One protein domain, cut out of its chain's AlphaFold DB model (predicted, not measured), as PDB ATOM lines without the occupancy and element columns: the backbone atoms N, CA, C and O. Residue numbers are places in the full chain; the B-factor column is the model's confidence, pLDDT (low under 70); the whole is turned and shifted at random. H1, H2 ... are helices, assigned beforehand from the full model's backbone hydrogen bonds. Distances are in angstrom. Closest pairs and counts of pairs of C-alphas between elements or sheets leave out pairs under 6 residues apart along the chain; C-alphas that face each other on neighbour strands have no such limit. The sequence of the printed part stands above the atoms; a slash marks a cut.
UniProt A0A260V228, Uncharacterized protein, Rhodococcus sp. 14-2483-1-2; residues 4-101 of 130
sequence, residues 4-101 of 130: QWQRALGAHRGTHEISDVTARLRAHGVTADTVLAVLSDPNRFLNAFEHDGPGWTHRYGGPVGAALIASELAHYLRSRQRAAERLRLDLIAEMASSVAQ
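What this domain is: This is residues 4 to 101 of the 130 residues of an uncharacterized protein of Rhodococcus sp. 14-2483-1-2 (UniProt A0A260V228). What shape do these atoms make? A long, unbent helix, H6, runs out of a small head in which five shorter helices gather round its first part, and residues 81 to 101 stick out alone as an arm. In the head, H3 crosses H6 at a slant, with H1 and H2 toward one side and the small H4 and H5 toward the other. What are its make-up and size? The printed part has 98 residues with six named helices, H1 to H6 in chain order, and no named strand: the class is all helix. The whole is loose, with a radius of gyration of the C-alphas of 17.4 A, and flat, spanning 60 by 34 by 16 A.

How they stand to each other: How do the first helices meet? H1, residues 4 to 9, touches residues 18 to 22 alone of H2, residues 15 to 27; the closest C-alphas, of Leu 9 and Ile 18, are 6.4 A apart, and the lines stand about perpendicular, only just, at 73 degrees. H1 also touches H3, residues 32 to 40, at a steep tilt of 47 degrees, the same way, with the C-alphas of Ala 8 and Leu 36 closest at 5.2 A. What touches the long helix? H6, residues 62 to 101, touches H3 with its residues 69 to 76 alone, closest at the C-alphas of Leu 39 and Leu 73, 6.3 A, at a steep tilt of 45 degrees, the same way. H2 and H6 only just touch, with 3 pairs of C-alphas within 8 A, the closest being Leu 25 and Gly 65 at 6.4 A, at a shallow tilt of 31 degrees, opposite ways. The helix packing is mostly crossed, with 1 of 4 tilted pairs shallow. Where are the small helices? H4, residues 42 to 46, is close to H3 but not clearly touching, with the C-alphas of Val 38 and Phe 45 closest at 5.9 A. H5, residues 48 to 51, meets H4 only through their link and is apart from H6. Are the helix backbones complete? Each O i to N i+4 pair is within hydrogen-bond range in H1, H3, H4 and H6, against 7 of 9 in H2, while H5 is too short for such a pair.

Where its parts are: Where does the printed part begin? H1 begins at C-alpha 4, (43.266, 42.333, -52.657), and is 8.7 A long. How long are the others? H2 measures 19.4 A, H3 12.1 A, H4 6.2 A, H5 5.2 A and H6 58.2 A. Where does H6 lie? It begins at C-alpha 62, (39.135, 44.891, -31.970), and ends at C-alpha 101, (39.500, -1.520, -67.135).

The domain as a whole: How large is it? The C-alphas farthest apart, of Pro 54 and Gln 101, are 61.3 A apart; without residues 81 to 101, which stand free, the body spans 36 by 26 by 17 A. Are there cuts or long links? The printed part has no cut and no long link; the link from H5 to H6, 10 residues, is short. Where is confidence low? The mean pLDDT of the printed part is 94.2, and residues 100 to 101 are under 70.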
ATOM      1  N   GLN A   4      42.920  42.975 -53.930       92.31
ATOM      2  CA  GLN A   4      43.266  42.333 -52.657       92.31
ATOM      3  C   GLN A   4      42.040  41.713 -51.978       92.31
ATOM      4  O   GLN A   4      42.106  40.575 -51.525       92.31
ATOM      5  N   TRP A   5      40.903  42.416 -51.959       95.44
ATOM      6  CA  TRP A   5      39.657  41.883 -51.394       95.44
ATOM      7  C   TRP A   5      39.117  40.712 -52.213       95.44
ATOM      8  O   TRP A   5      38.654  39.727 -51.642       95.44
ATOM      9  N   GLN A   6      39.264  40.770 -53.540       94.38
ATOM     10  CA  GLN A   6      38.931  39.640 -54.404       94.38
ATOM     11  C   GLN A   6      39.809  38.421 -54.103       94.38
ATOM     12  O   GLN A   6      39.308  37.303 -54.061       94.38
ATOM     13  N   ARG A   7      41.107  38.624 -53.858       93.31
ATOM     14  CA  ARG A   7      42.013  37.542 -53.458       93.31
ATOM     15  C   ARG A   7      41.649  36.973 -52.084       93.31
ATOM     16  O   ARG A   7      41.688  35.763 -51.912       93.31
ATOM     17  N   ALA A   8      41.287  37.836 -51.134       94.56
ATOM     18  CA  ALA A   8      40.944  37.450 -49.767       94.56
ATOM     19  C   ALA A   8      39.630  36.661 -49.678       94.56
ATOM     20  O   ALA A   8      39.540  35.704 -48.922       94.56
ATOM     21  N   LEU A   9      38.607  37.074 -50.429       96.38
ATOM     22  CA  LEU A   9      37.238  36.578 -50.257       96.38
ATOM     23  C   LEU A   9      36.737  35.745 -51.440       96.38
ATOM     24  O   LEU A   9      35.838  34.925 -51.278       96.38
ATOM     25  N   GLY A  10      37.312  35.914 -52.631       94.69
ATOM     26  CA  GLY A  10      36.808  35.305 -53.866       94.69
ATOM     27  C   GLY A  10      36.895  33.780 -53.913       94.69
ATOM     28  O   GLY A  10      36.247  33.166 -54.755       94.69
ATOM     29  N   ALA A  11      37.656  33.154 -53.011       91.00
ATOM     30  CA  ALA A  11      37.716  31.699 -52.887       91.00
ATOM     31  C   ALA A  11      36.485  31.093 -52.179       91.00
ATOM     32  O   ALA A  11      36.242  29.887 -52.275       91.00
ATOM     33  N   HIS A  12      35.725  31.898 -51.431       94.44
ATOM     34  CA  HIS A  12      34.633  31.399 -50.591       94.44
ATOM     35  C   HIS A  12      33.394  32.299 -50.540       94.44
ATOM     36  O   HIS A  12      32.396  31.877 -49.971       94.44
ATOM     37  N   ARG A  13      33.413  33.488 -51.149       95.31
ATOM     38  CA  ARG A  13      32.265  34.400 -51.264       95.31
ATOM     39  C   ARG A  13      31.856  34.608 -52.717       95.31
ATOM     40  O   ARG A  13      32.702  34.630 -53.612       95.31
ATOM     41  N   GLY A  14      30.561  34.820 -52.943       92.44
ATOM     42  CA  GLY A  14      30.051  35.252 -54.243       92.44
ATOM     43  C   GLY A  14      30.373  36.722 -54.528       92.44
ATOM     44  O   GLY A  14      30.468  37.532 -53.609       92.44
ATOM     45  N   THR A  15      30.481  37.098 -55.806       88.44
ATOM     46  CA  THR A  15      30.815  38.469 -56.252       88.44
ATOM     47  C   THR A  15      29.957  39.550 -55.588       88.44
ATOM     48  O   THR A  15      30.477  40.589 -55.191       88.44
ATOM     49  N   HIS A  16      28.654  39.297 -55.434       87.81
ATOM     50  CA  HIS A  16      27.728  40.236 -54.799       87.81
ATOM     51  C   HIS A  16      27.974  40.377 -53.287       87.81
ATOM     52  O   HIS A  16      27.878  41.475 -52.753       87.81
ATOM     53  N   GLU A  17      28.373  39.299 -52.607       93.81
ATOM     54  CA  GLU A  17      28.625  39.294 -51.159       93.81
ATOM     55  C   GLU A  17      29.945  39.982 -50.791       93.81
ATOM     56  O   GLU A  17      30.076  40.536 -49.698       93.81
ATOM     57  N   ILE A  18      30.936  39.947 -51.692       95.19
ATOM     58  CA  ILE A  18      32.275  40.502 -51.449       95.19
ATOM     59  C   ILE A  18      32.192  41.984 -51.084       95.19
ATOM     60  O   ILE A  18      32.884  42.414 -50.161       95.19
ATOM     61  N   SER A  19      31.334  42.755 -51.755       93.19
ATOM     62  CA  SER A  19      31.146  44.182 -51.466       93.19
ATOM     63  C   SER A  19      30.638  44.415 -50.039       93.19
ATOM     64  O   SER A  19      31.243  45.188 -49.293       93.19
ATOM     65  N   ASP A  20      29.597  43.690 -49.626       94.00
ATOM     66  CA  ASP A  20      28.962  43.849 -48.311       94.00
ATOM     67  C   ASP A  20      29.857  43.365 -47.167       94.00
ATOM     68  O   ASP A  20      29.912  43.964 -46.089       94.00
ATOM     69  N   VAL A  21      30.565  42.254 -47.373       96.12
ATOM     70  CA  VAL A  21      31.540  41.727 -46.408       96.12
ATOM     71  C   VAL A  21      32.723  42.689 -46.274       96.12
ATOM     72  O   VAL A  21      33.120  43.023 -45.159       96.12
ATOM     73  N   THR A  22      33.235  43.211 -47.394       96.75
ATOM     74  CA  THR A  22      34.333  44.192 -47.401       96.75
ATOM     75  C   THR A  22      33.953  45.464 -46.645       96.75
ATOM     76  O   THR A  22      34.752  45.968 -45.855       96.75
ATOM     77  N   ALA A  23      32.745  45.991 -46.866       95.94
ATOM     78  CA  ALA A  23      32.267  47.186 -46.176       95.94
ATOM     79  C   ALA A  23      32.217  46.978 -44.654       95.94
ATOM     80  O   ALA A  23      32.736  47.808 -43.905       95.94
ATOM     81  N   ARG A  24      31.678  45.838 -44.200       97.06
ATOM     82  CA  ARG A  24      31.614  45.481 -42.773       97.06
ATOM     83  C   ARG A  24      32.997  45.325 -42.146       97.06
ATOM     84  O   ARG A  24      33.251  45.896 -41.095       97.06
ATOM     85  N   LEU A  25      33.909  44.609 -42.800       97.69
ATOM     86  CA  LEU A  25      35.278  44.423 -42.305       97.69
ATOM     87  C   LEU A  25      36.014  45.765 -42.164       97.69
ATOM     88  O   LEU A  25      36.610  46.045 -41.123       97.69
ATOM     89  N   ARG A  26      35.904  46.638 -43.171       97.19
ATOM     90  CA  ARG A  26      36.518  47.975 -43.144       97.19
ATOM     91  C   ARG A  26      35.960  48.872 -42.048       97.19
ATOM     92  O   ARG A  26      36.733  49.605 -41.441       97.19
ATOM     93  N   ALA A  27      34.657  48.799 -41.775       97.44
ATOM     94  CA  ALA A  27      34.026  49.570 -40.702       97.44
ATOM     95  C   ALA A  27      34.632  49.266 -39.319       97.44
ATOM     96  O   ALA A  27      34.584  50.107 -38.427       97.44
ATOM     97  N   HIS A  28      35.256  48.095 -39.164       97.69
ATOM     98  CA  HIS A  28      35.954  47.683 -37.950       97.69
ATOM     99  C   HIS A  28      37.482  47.699 -38.100       97.69
ATOM    100  O   HIS A  28      38.180  47.039 -37.344       97.69
ATOM    101  N   GLY A  29      38.028  48.436 -39.072       96.62
ATOM    102  CA  GLY A  29      39.477  48.585 -39.244       96.62
ATOM    103  C   GLY A  29      40.193  47.338 -39.773       96.62
ATOM    104  O   GLY A  29      41.422  47.289 -39.762       96.62
ATOM    105  N   VAL A  30      39.459  46.331 -40.258       97.56
ATOM    106  CA  VAL A  30      40.054  45.135 -40.861       97.56
ATOM    107  C   VAL A  30      40.445  45.419 -42.309       97.56
ATOM    108  O   VAL A  30      39.645  45.897 -43.119       97.56
ATOM    109  N   THR A  31      41.688  45.090 -42.651       96.69
ATOM    110  CA  THR A  31      42.221  45.210 -44.012       96.69
ATOM    111  C   THR A  31      42.147  43.873 -44.751       96.69
ATOM    112  O   THR A  31      42.041  42.809 -44.138       96.69
ATOM    113  N   ALA A  32      42.240  43.916 -46.084       96.81
ATOM    114  CA  ALA A  32      42.306  42.700 -46.896       96.81
ATOM    115  C   ALA A  32      43.534  41.853 -46.538       96.81
ATOM    116  O   ALA A  32      43.447  40.628 -46.512       96.81
ATOM    117  N   ASP A  33      44.656  42.507 -46.229       96.62
ATOM    118  CA  ASP A  33      45.909  41.843 -45.877       96.62
ATOM    119  C   ASP A  33      45.804  41.127 -44.527       96.62
ATOM    120  O   ASP A  33      46.287  40.004 -44.399       96.62
ATOM    121  N   THR A  34      45.100  41.706 -43.547       96.81
ATOM    122  CA  THR A  34      44.811  41.022 -42.279       96.81
ATOM    123  C   THR A  34      43.993  39.753 -42.518       96.81
ATOM    124  O   THR A  34      44.330  38.702 -41.978       96.81
ATOM    125  N   VAL A  35      42.951  39.815 -43.357       97.44
ATOM    126  CA  VAL A  35      42.151  38.627 -43.706       97.44
ATOM    127  C   VAL A  35      43.014  37.590 -44.423       97.44
ATOM    128  O   VAL A  35      43.032  36.433 -44.019       97.44
ATOM    129  N   LEU A  36      43.776  37.994 -45.441       96.44
ATOM    130  CA  LEU A  36      44.668  37.100 -46.187       96.44
ATOM    131  C   LEU A  36      45.693  36.414 -45.287       96.44
ATOM    132  O   LEU A  36      45.921  35.213 -45.438       96.44
ATOM    133  N   ALA A  37      46.290  37.150 -44.348       96.00
ATOM    134  CA  ALA A  37      47.236  36.596 -43.392       96.00
ATOM    135  C   ALA A  37      46.585  35.500 -42.537       96.00
ATOM    136  O   ALA A  37      47.161  34.426 -42.387       96.00
ATOM    137  N   VAL A  38      45.361  35.734 -42.048       96.94
ATOM    138  CA  VAL A  38      44.613  34.739 -41.264       96.94
ATOM    139  C   VAL A  38      44.204  33.530 -42.101       96.94
ATOM    140  O   VAL A  38      44.292  32.405 -41.626       96.94
ATOM    141  N   LEU A  39      43.786  33.718 -43.353       96.12
ATOM    142  CA  LEU A  39      43.424  32.592 -44.220       96.12
ATOM    143  C   LEU A  39      44.641  31.754 -44.646       96.12
ATOM    144  O   LEU A  39      44.495  30.559 -44.899       96.12
ATOM    145  N   SER A  40      45.822  32.374 -44.728       95.06
ATOM    146  CA  SER A  40      47.076  31.702 -45.098       95.06
ATOM    147  C   SER A  40      47.693  30.933 -43.928       95.06
ATOM    148  O   SER A  40      48.248  29.857 -44.136       95.06
ATOM    149  N   ASP A  41      47.567  31.458 -42.708       95.75
ATOM    150  CA  ASP A  41      47.990  30.800 -41.470       95.75
ATOM    151  C   ASP A  41      46.885  30.897 -40.397       95.75
ATOM    152  O   ASP A  41      46.937  31.750 -39.502       95.75
ATOM    153  N   PRO A  42      45.859  30.025 -40.477       95.62
ATOM    154  CA  PRO A  42      44.745  30.035 -39.533       95.62
ATOM    155  C   PRO A  42      45.171  29.793 -38.088       95.62
ATOM    156  O   PRO A  42      44.582  30.364 -37.171       95.62
ATOM    157  N   ASN A  43      46.198  28.968 -37.873       95.81
ATOM    158  CA  ASN A  43      46.620  28.562 -36.535       95.81
ATOM    159  C   ASN A  43      47.133  29.754 -35.728       95.81
ATOM    160  O   ASN A  43      46.813  29.877 -34.550       95.81
ATOM    161  N   ARG A  44      47.848  30.688 -36.366       94.12
ATOM    162  CA  ARG A  44      48.285  31.921 -35.701       94.12
ATOM    163  C   ARG A  44      47.121  32.759 -35.178       94.12
ATOM    164  O   ARG A  44      47.243  33.370 -34.121       94.12
ATOM    165  N   PHE A  45      46.011  32.816 -35.909       95.56
ATOM    166  CA  PHE A  45      44.812  33.527 -35.465       95.56
ATOM    167  C   PHE A  45      44.074  32.764 -34.364       95.56
ATOM    168  O   PHE A  45      43.729  33.354 -33.344       95.56
ATOM    169  N   LEU A  46      43.865  31.458 -34.552       94.06
ATOM    170  CA  LEU A  46      43.140  30.607 -33.603       94.06
ATOM    171  C   LEU A  46      43.837  30.536 -32.239       94.06
ATOM    172  O   LEU A  46      43.173  30.566 -31.209       94.06
ATOM    173  N   ASN A  47      45.169  30.539 -32.235       93.56
ATOM    174  CA  ASN A  47      45.971  30.462 -31.017       93.56
ATOM    175  C   ASN A  47      46.218  31.838 -30.368       93.56
ATOM    176  O   ASN A  47      46.781  31.901 -29.276       93.56
ATOM    177  N   ALA A  48      45.809  32.944 -31.003       91.50
ATOM    178  CA  ALA A  48      46.118  34.295 -30.529       91.50
ATOM    179  C   ALA A  48      45.533  34.585 -29.137       91.50
ATOM    180  O   ALA A  48      46.180  35.247 -28.333       91.50
ATOM    181  N   PHE A  49      44.347  34.052 -28.820       83.12
ATOM    182  CA  PHE A  49      43.741  34.208 -27.492       83.12
ATOM    183  C   PHE A  49      44.625  33.641 -26.370       83.12
ATOM    184  O   PHE A  49      44.696  34.219 -25.288       83.12
ATOM    185  N   GLU A  50      45.308  32.527 -26.636       86.38
ATOM    186  CA  GLU A  50      46.141  31.832 -25.652       86.38
ATOM    187  C   GLU A  50      47.543  32.448 -25.533       86.38
ATOM    188  O   GLU A  50      48.127  32.426 -24.453       86.38
ATOM    189  N   HIS A  51      48.078  33.014 -26.622       88.19
ATOM    190  CA  HIS A  51      49.488  33.418 -26.712       88.19
ATOM    191  C   HIS A  51      49.717  34.936 -26.641       88.19
ATOM    192  O   HIS A  51      50.744  35.366 -26.120       88.19
ATOM    193  N   ASP A  52      48.782  35.752 -27.138       88.50
ATOM    194  CA  ASP A  52      48.983  37.202 -27.295       88.50
ATOM    195  C   ASP A  52      48.432  38.007 -26.093       88.50
ATOM    196  O   ASP A  52      48.681  39.209 -25.981       88.50
ATOM    197  N   GLY A  53      47.705  37.362 -25.170       85.88
ATOM    198  CA  GLY A  53      47.213  37.969 -23.930       85.88
ATOM    199  C   GLY A  53      46.084  39.004 -24.108       85.88
ATOM    200  O   GLY A  53      45.431  39.081 -25.156       85.88
ATOM    201  N   PRO A  54      45.779  39.800 -23.065       89.12
ATOM    202  CA  PRO A  54      44.725  40.811 -23.117       89.12
ATOM    203  C   PRO A  54      44.942  41.822 -24.252       89.12
ATOM    204  O   PRO A  54      46.021  42.383 -24.405       89.12
ATOM    205  N   GLY A  55      43.896  42.085 -25.040       91.38
ATOM    206  CA  GLY A  55      43.973  43.012 -26.176       91.38
ATOM    207  C   GLY A  55      44.480  42.392 -27.484       91.38
ATOM    208  O   GLY A  55      44.620  43.119 -28.469       91.38
ATOM    209  N   TRP A  56      44.670  41.066 -27.550       94.31
ATOM    210  CA  TRP A  56      45.050  40.342 -28.777       94.31
ATOM    211  C   TRP A  56      44.170  40.672 -29.995       94.31
ATOM    212  O   TRP A  56      44.607  40.553 -31.137       94.31
ATOM    213  N   THR A  57      42.931  41.122 -29.778       96.31
ATOM    214  CA  THR A  57      41.992  41.492 -30.842       96.31
ATOM    215  C   THR A  57      42.320  42.823 -31.520       96.31
ATOM    216  O   THR A  57      41.841  43.065 -32.625       96.31
ATOM    217  N   HIS A  58      43.145  43.696 -30.930       94.75
ATOM    218  CA  HIS A  58      43.434  45.026 -31.486       94.75
ATOM    219  C   HIS A  58      44.035  44.963 -32.895       94.75
ATOM    220  O   HIS A  58      43.586  45.680 -33.788       94.75
ATOM    221  N   ARG A  59      44.968  44.035 -33.139       93.31
ATOM    222  CA  ARG A  59      45.558  43.796 -34.474       93.31
ATOM    223  C   ARG A  59      44.555  43.283 -35.519       93.31
ATOM    224  O   ARG A  59      44.867  43.242 -36.705       93.31
ATOM    225  N   TYR A  60      43.371  42.879 -35.070       95.94
ATOM    226  CA  TYR A  60      42.284  42.329 -35.869       95.94
ATOM    227  C   TYR A  60      41.073  43.271 -35.930       95.94
ATOM    228  O   TYR A  60      39.986  42.823 -36.279       95.94
ATOM    229  N   GLY A  61      41.231  44.559 -35.599       95.38
ATOM    230  CA  GLY A  61      40.115  45.512 -35.625       95.38
ATOM    231  C   GLY A  61      39.250  45.494 -34.360       95.38
ATOM    232  O   GLY A  61      38.060  45.811 -34.389       95.38
ATOM    233  N   GLY A  62      39.836  45.072 -33.237       96.44
ATOM    234  CA  GLY A  62      39.135  44.891 -31.970       96.44
ATOM    235  C   GLY A  62      38.240  43.644 -31.957       96.44
ATOM    236  O   GLY A  62      38.266  42.838 -32.891       96.44
ATOM    237  N   PRO A  63      37.440  43.448 -30.893       96.50
ATOM    238  CA  PRO A  63      36.648  42.229 -30.711       96.50
ATOM    239  C   PRO A  63      35.680  41.940 -31.864       96.50
ATOM    240  O   PRO A  63      35.543  40.793 -32.282       96.50
ATOM    241  N   VAL A  64      35.045  42.979 -32.417       97.81
ATOM    242  CA  VAL A  64      34.109  42.830 -33.542       97.81
ATOM    243  C   VAL A  64      34.848  42.455 -34.826       97.81
ATOM    244  O   VAL A  64      34.430  41.529 -35.517       97.81
ATOM    245  N   GLY A  65      35.970  43.115 -35.127       97.75
ATOM    246  CA  GLY A  65      36.798  42.767 -36.280       97.75
ATOM    247  C   GLY A  65      37.328  41.332 -36.197       97.75
ATOM    248  O   GLY A  65      37.210  40.578 -37.163       97.75
ATOM    249  N   ALA A  66      37.789  40.903 -35.016       97.25
ATOM    250  CA  ALA A  66      38.212  39.527 -34.770       97.25
ATOM    251  C   ALA A  66      37.067  38.517 -34.985       97.25
ATOM    252  O   ALA A  66      37.269  37.493 -35.634       97.25
ATOM    253  N   ALA A  67      35.851  38.813 -34.517       97.50
ATOM    254  CA  ALA A  67      34.684  37.955 -34.738       97.50
ATOM    255  C   ALA A  67      34.289  37.851 -36.225       97.50
ATOM    256  O   ALA A  67      33.936  36.770 -36.710       97.50
ATOM    257  N   LEU A  68      34.383  38.954 -36.975       98.12
ATOM    258  CA  LEU A  68      34.158  38.949 -38.423       98.12
ATOM    259  C   LEU A  68      35.218  38.114 -39.150       98.12
ATOM    260  O   LEU A  68      34.870  37.299 -40.001       98.12
ATOM    261  N   ILE A  69      36.494  38.250 -38.777       97.81
ATOM    262  CA  ILE A  69      37.579  37.422 -39.321       97.81
ATOM    263  C   ILE A  69      37.349  35.940 -39.008       97.81
ATOM    264  O   ILE A  69      37.474  35.110 -39.905       97.81
ATOM    265  N   ALA A  70      36.956  35.599 -37.777       97.50
ATOM    266  CA  ALA A  70      36.633  34.223 -37.404       97.50
ATOM    267  C   ALA A  70      35.479  33.658 -38.252       97.50
ATOM    268  O   ALA A  70      35.524  32.507 -38.687       97.50
ATOM    269  N   SER A  71      34.472  34.486 -38.542       97.44
ATOM    270  CA  SER A  71      33.350  34.118 -39.412       97.44
ATOM    271  C   SER A  71      33.802  33.852 -40.854       97.44
ATOM    272  O   SER A  71      33.380  32.865 -41.461       97.44
ATOM    273  N   GLU A  72      34.688  34.691 -41.398       97.62
ATOM    274  CA  GLU A  72      35.266  34.476 -42.730       97.62
ATOM    275  C   GLU A  72      36.160  33.236 -42.776       97.62
ATOM    276  O   GLU A  72      36.062  32.456 -43.724       97.62
ATOM    277  N   LEU A  73      36.965  32.994 -41.740       97.50
ATOM    278  CA  LEU A  73      37.784  31.790 -41.632       97.50
ATOM    279  C   LEU A  73      36.913  30.524 -41.624       97.50
ATOM    280  O   LEU A  73      37.186  29.587 -42.374       97.50
ATOM    281  N   ALA A  74      35.828  30.506 -40.847       97.12
ATOM    282  CA  ALA A  74      34.891  29.384 -40.828       97.12
ATOM    283  C   ALA A  74      34.243  29.149 -42.205       97.12
ATOM    284  O   ALA A  74      34.113  28.004 -42.654       97.12
ATOM    285  N   HIS A  75      33.867  30.222 -42.907       96.81
ATOM    286  CA  HIS A  75      33.291  30.126 -44.248       96.81
ATOM    287  C   HIS A  75      34.304  29.592 -45.271       96.81
ATOM    288  O   HIS A  75      33.984  28.697 -46.060       96.81
ATOM    289  N   TYR A  76      35.542  30.086 -45.215       96.75
ATOM    290  CA  TYR A  76      36.649  29.623 -46.043       96.75
ATOM    291  C   TYR A  76      36.940  28.134 -45.827       96.75
ATOM    292  O   TYR A  76      36.938  27.363 -46.789       96.75
ATOM    293  N   LEU A  77      37.101  27.692 -44.576       96.56
ATOM    294  CA  LEU A  77      37.367  26.288 -44.248       96.56
ATOM    295  C   LEU A  77      36.237  25.366 -44.719       96.56
ATOM    296  O   LEU A  77      36.502  24.303 -45.281       96.56
ATOM    297  N   ARG A  78      34.977  25.799 -44.597       96.69
ATOM    298  CA  ARG A  78      33.828  25.055 -45.131       96.69
ATOM    299  C   ARG A  78      33.870  24.935 -46.656       96.69
ATOM    300  O   ARG A  78      33.568  23.866 -47.188       96.69
ATOM    301  N   SER A  79      34.243  26.005 -47.361       95.62
ATOM    302  CA  SER A  79      34.437  25.980 -48.819       95.62
ATOM    303  C   SER A  79      35.546  24.994 -49.208       95.62
ATOM    304  O   SER A  79      35.347  24.125 -50.063       95.62
ATOM    305  N   ARG A  80      36.687  25.042 -48.507       95.38
ATOM    306  CA  ARG A  80      37.827  24.137 -48.718       95.38
ATOM    307  C   ARG A  80      37.475  22.677 -48.450       95.38
ATOM    308  O   ARG A  80      37.821  21.829 -49.267       95.38
ATOM    309  N   GLN A  81      36.744  22.387 -47.375       97.06
ATOM    310  CA  GLN A  81      36.287  21.033 -47.056       97.06
ATOM    311  C   GLN A  81      35.376  20.474 -48.155       97.06
ATOM    312  O   GLN A  81      35.568  19.346 -48.597       97.06
ATOM    313  N   ARG A  82      34.423  21.275 -48.655       96.25
ATOM    314  CA  ARG A  82      33.558  20.872 -49.777       96.25
ATOM    315  C   ARG A  82      34.358  20.595 -51.050       96.25
ATOM    316  O   ARG A  82      34.053  19.642 -51.758       96.25
ATOM    317  N   ALA A  83      35.362  21.419 -51.348       96.00
ATOM    318  CA  ALA A  83      36.231  21.211 -52.503       96.00
ATOM    319  C   ALA A  83      37.076  19.933 -52.366       96.00
ATOM    320  O   ALA A  83      37.178  19.167 -53.320       96.00
ATOM    321  N   ALA A  84      37.636  19.681 -51.180       97.56
ATOM    322  CA  ALA A  84      38.395  18.467 -50.892       97.56
ATOM    323  C   ALA A  84      37.525  17.207 -51.007       97.56
ATOM    324  O   ALA A  84      37.967  16.208 -51.564       97.56
ATOM    325  N   GLU A  85      36.278  17.269 -50.541       98.12
ATOM    326  CA  GLU A  85      35.338  16.153 -50.637       98.12
ATOM    327  C   GLU A  85      34.976  15.816 -52.089       98.12
ATOM    328  O   GLU A  85      34.965  14.647 -52.463       98.12
ATOM    329  N   ARG A  86      34.752  16.830 -52.935       97.75
ATOM    330  CA  ARG A  86      34.535  16.617 -54.377       97.75
ATOM    331  C   ARG A  86      35.743  15.959 -55.029       97.75
ATOM    332  O   ARG A  86      35.594  14.924 -55.662       97.75
ATOM    333  N   LEU A  87      36.936  16.500 -54.778       98.00
ATOM    334  CA  LEU A  87      38.181  15.929 -55.286       98.00
ATOM    335  C   LEU A  87      38.361  14.472 -54.836       98.00
ATOM    336  O   LEU A  87      38.751  13.623 -55.629       98.00
ATOM    337  N   ARG A  88      38.053  14.163 -53.572       98.06
ATOM    338  CA  ARG A  88      38.108  12.797 -53.037       98.06
ATOM    339  C   ARG A  88      37.182  11.857 -53.809       98.06
ATOM    340  O   ARG A  88      37.597  10.753 -54.144       98.06
ATOM    341  N   LEU A  89      35.943  12.276 -54.070       97.81
ATOM    342  CA  LEU A  89      34.973  11.479 -54.824       97.81
ATOM    343  C   LEU A  89      35.421  11.264 -56.274       97.81
ATOM    344  O   LEU A  89      35.364  10.131 -56.748       97.81
ATOM    345  N   ASP A  90      35.925  12.307 -56.933       97.69
ATOM    346  CA  ASP A  90      36.426  12.227 -58.310       97.69
ATOM    347  C   ASP A  90      37.601  11.241 -58.416       97.69
ATOM    348  O   ASP A  90      37.594  10.347 -59.263       97.69
ATOM    349  N   LEU A  91      38.564  11.319 -57.490       96.94
ATOM    350  CA  LEU A  91      39.703  10.397 -57.435       96.94
ATOM    351  C   LEU A  91      39.272   8.947 -57.157       96.94
ATOM    352  O   LEU A  91      39.841   8.010 -57.715       96.94
ATOM    353  N   ILE A  92      38.256   8.733 -56.314       96.69
ATOM    354  CA  ILE A  92      37.697   7.392 -56.072       96.69
ATOM    355  C   ILE A  92      37.033   6.839 -57.334       96.69
ATOM    356  O   ILE A  92      37.232   5.664 -57.657       96.69
ATOM    357  N   ALA A  93      36.272   7.662 -58.055       95.75
ATOM    358  CA  ALA A  93      35.644   7.261 -59.309       95.75
ATOM    359  C   ALA A  93      36.695   6.892 -60.371       95.75
ATOM    360  O   ALA A  93      36.566   5.858 -61.033       95.75
ATOM    361  N   GLU A  94      37.770   7.676 -60.478       94.81
ATOM    362  CA  GLU A  94      38.892   7.391 -61.373       94.81
ATOM    363  C   GLU A  94      39.556   6.046 -61.031       94.81
ATOM    364  O   GLU A  94      39.695   5.184 -61.906       94.81
ATOM    365  N   MET A  95      39.867   5.802 -59.751       93.50
ATOM    366  CA  MET A  95      40.420   4.520 -59.294       93.50
ATOM    367  C   MET A  95      39.498   3.338 -59.621       93.50
ATOM    368  O   MET A  95      39.968   2.313 -60.118       93.50
ATOM    369  N   ALA A  96      38.189   3.471 -59.385       91.62
ATOM    370  CA  ALA A  96      37.220   2.418 -59.682       91.62
ATOM    371  C   ALA A  96      37.154   2.108 -61.187       91.62
ATOM    372  O   ALA A  96      37.139   0.938 -61.578       91.62
ATOM    373  N   SER A  97      37.185   3.140 -62.036       88.44
ATOM    374  CA  SER A  97      37.206   2.969 -63.493       88.44
ATOM    375  C   SER A  97      38.483   2.275 -63.988       88.44
ATOM    376  O   SER A  97      38.407   1.374 -64.821       88.44
ATOM    377  N   SER A  98      39.642   2.608 -63.411       82.12
ATOM    378  CA  SER A  98      40.931   1.978 -63.725       82.12
ATOM    379  C   SER A  98      40.966   0.494 -63.332       82.12
ATOM    380  O   SER A  98      41.471  -0.349 -64.079       82.12
ATOM    381  N   VAL A  99      40.361   0.139 -62.191       75.31
ATOM    382  CA  VAL A  99      40.211  -1.261 -61.761       75.31
ATOM    383  C   VAL A  99      39.275  -2.033 -62.694       75.31
ATOM    384  O   VAL A  99      39.605  -3.155 -63.071       75.31
ATOM    385  N   ALA A 100      38.156  -1.437 -63.117       69.12
ATOM    386  CA  ALA A 100      37.225  -2.062 -64.060       69.12
ATOM    387  C   ALA A 100      37.834  -2.270 -65.462       69.12
ATOM    388  O   ALA A 100      37.464  -3.206 -66.167       69.12
ATOM    389  N   GLN A 101      38.789  -1.423 -65.858       64.69
ATOM    390  CA  GLN A 101      39.500  -1.520 -67.135       64.69
ATOM    391  C   GLN A 101      40.660  -2.518 -67.132       64.69
ATOM    392  O   GLN A 101      41.151  -2.839 -68.213       64.69
TER     393      GLN A 101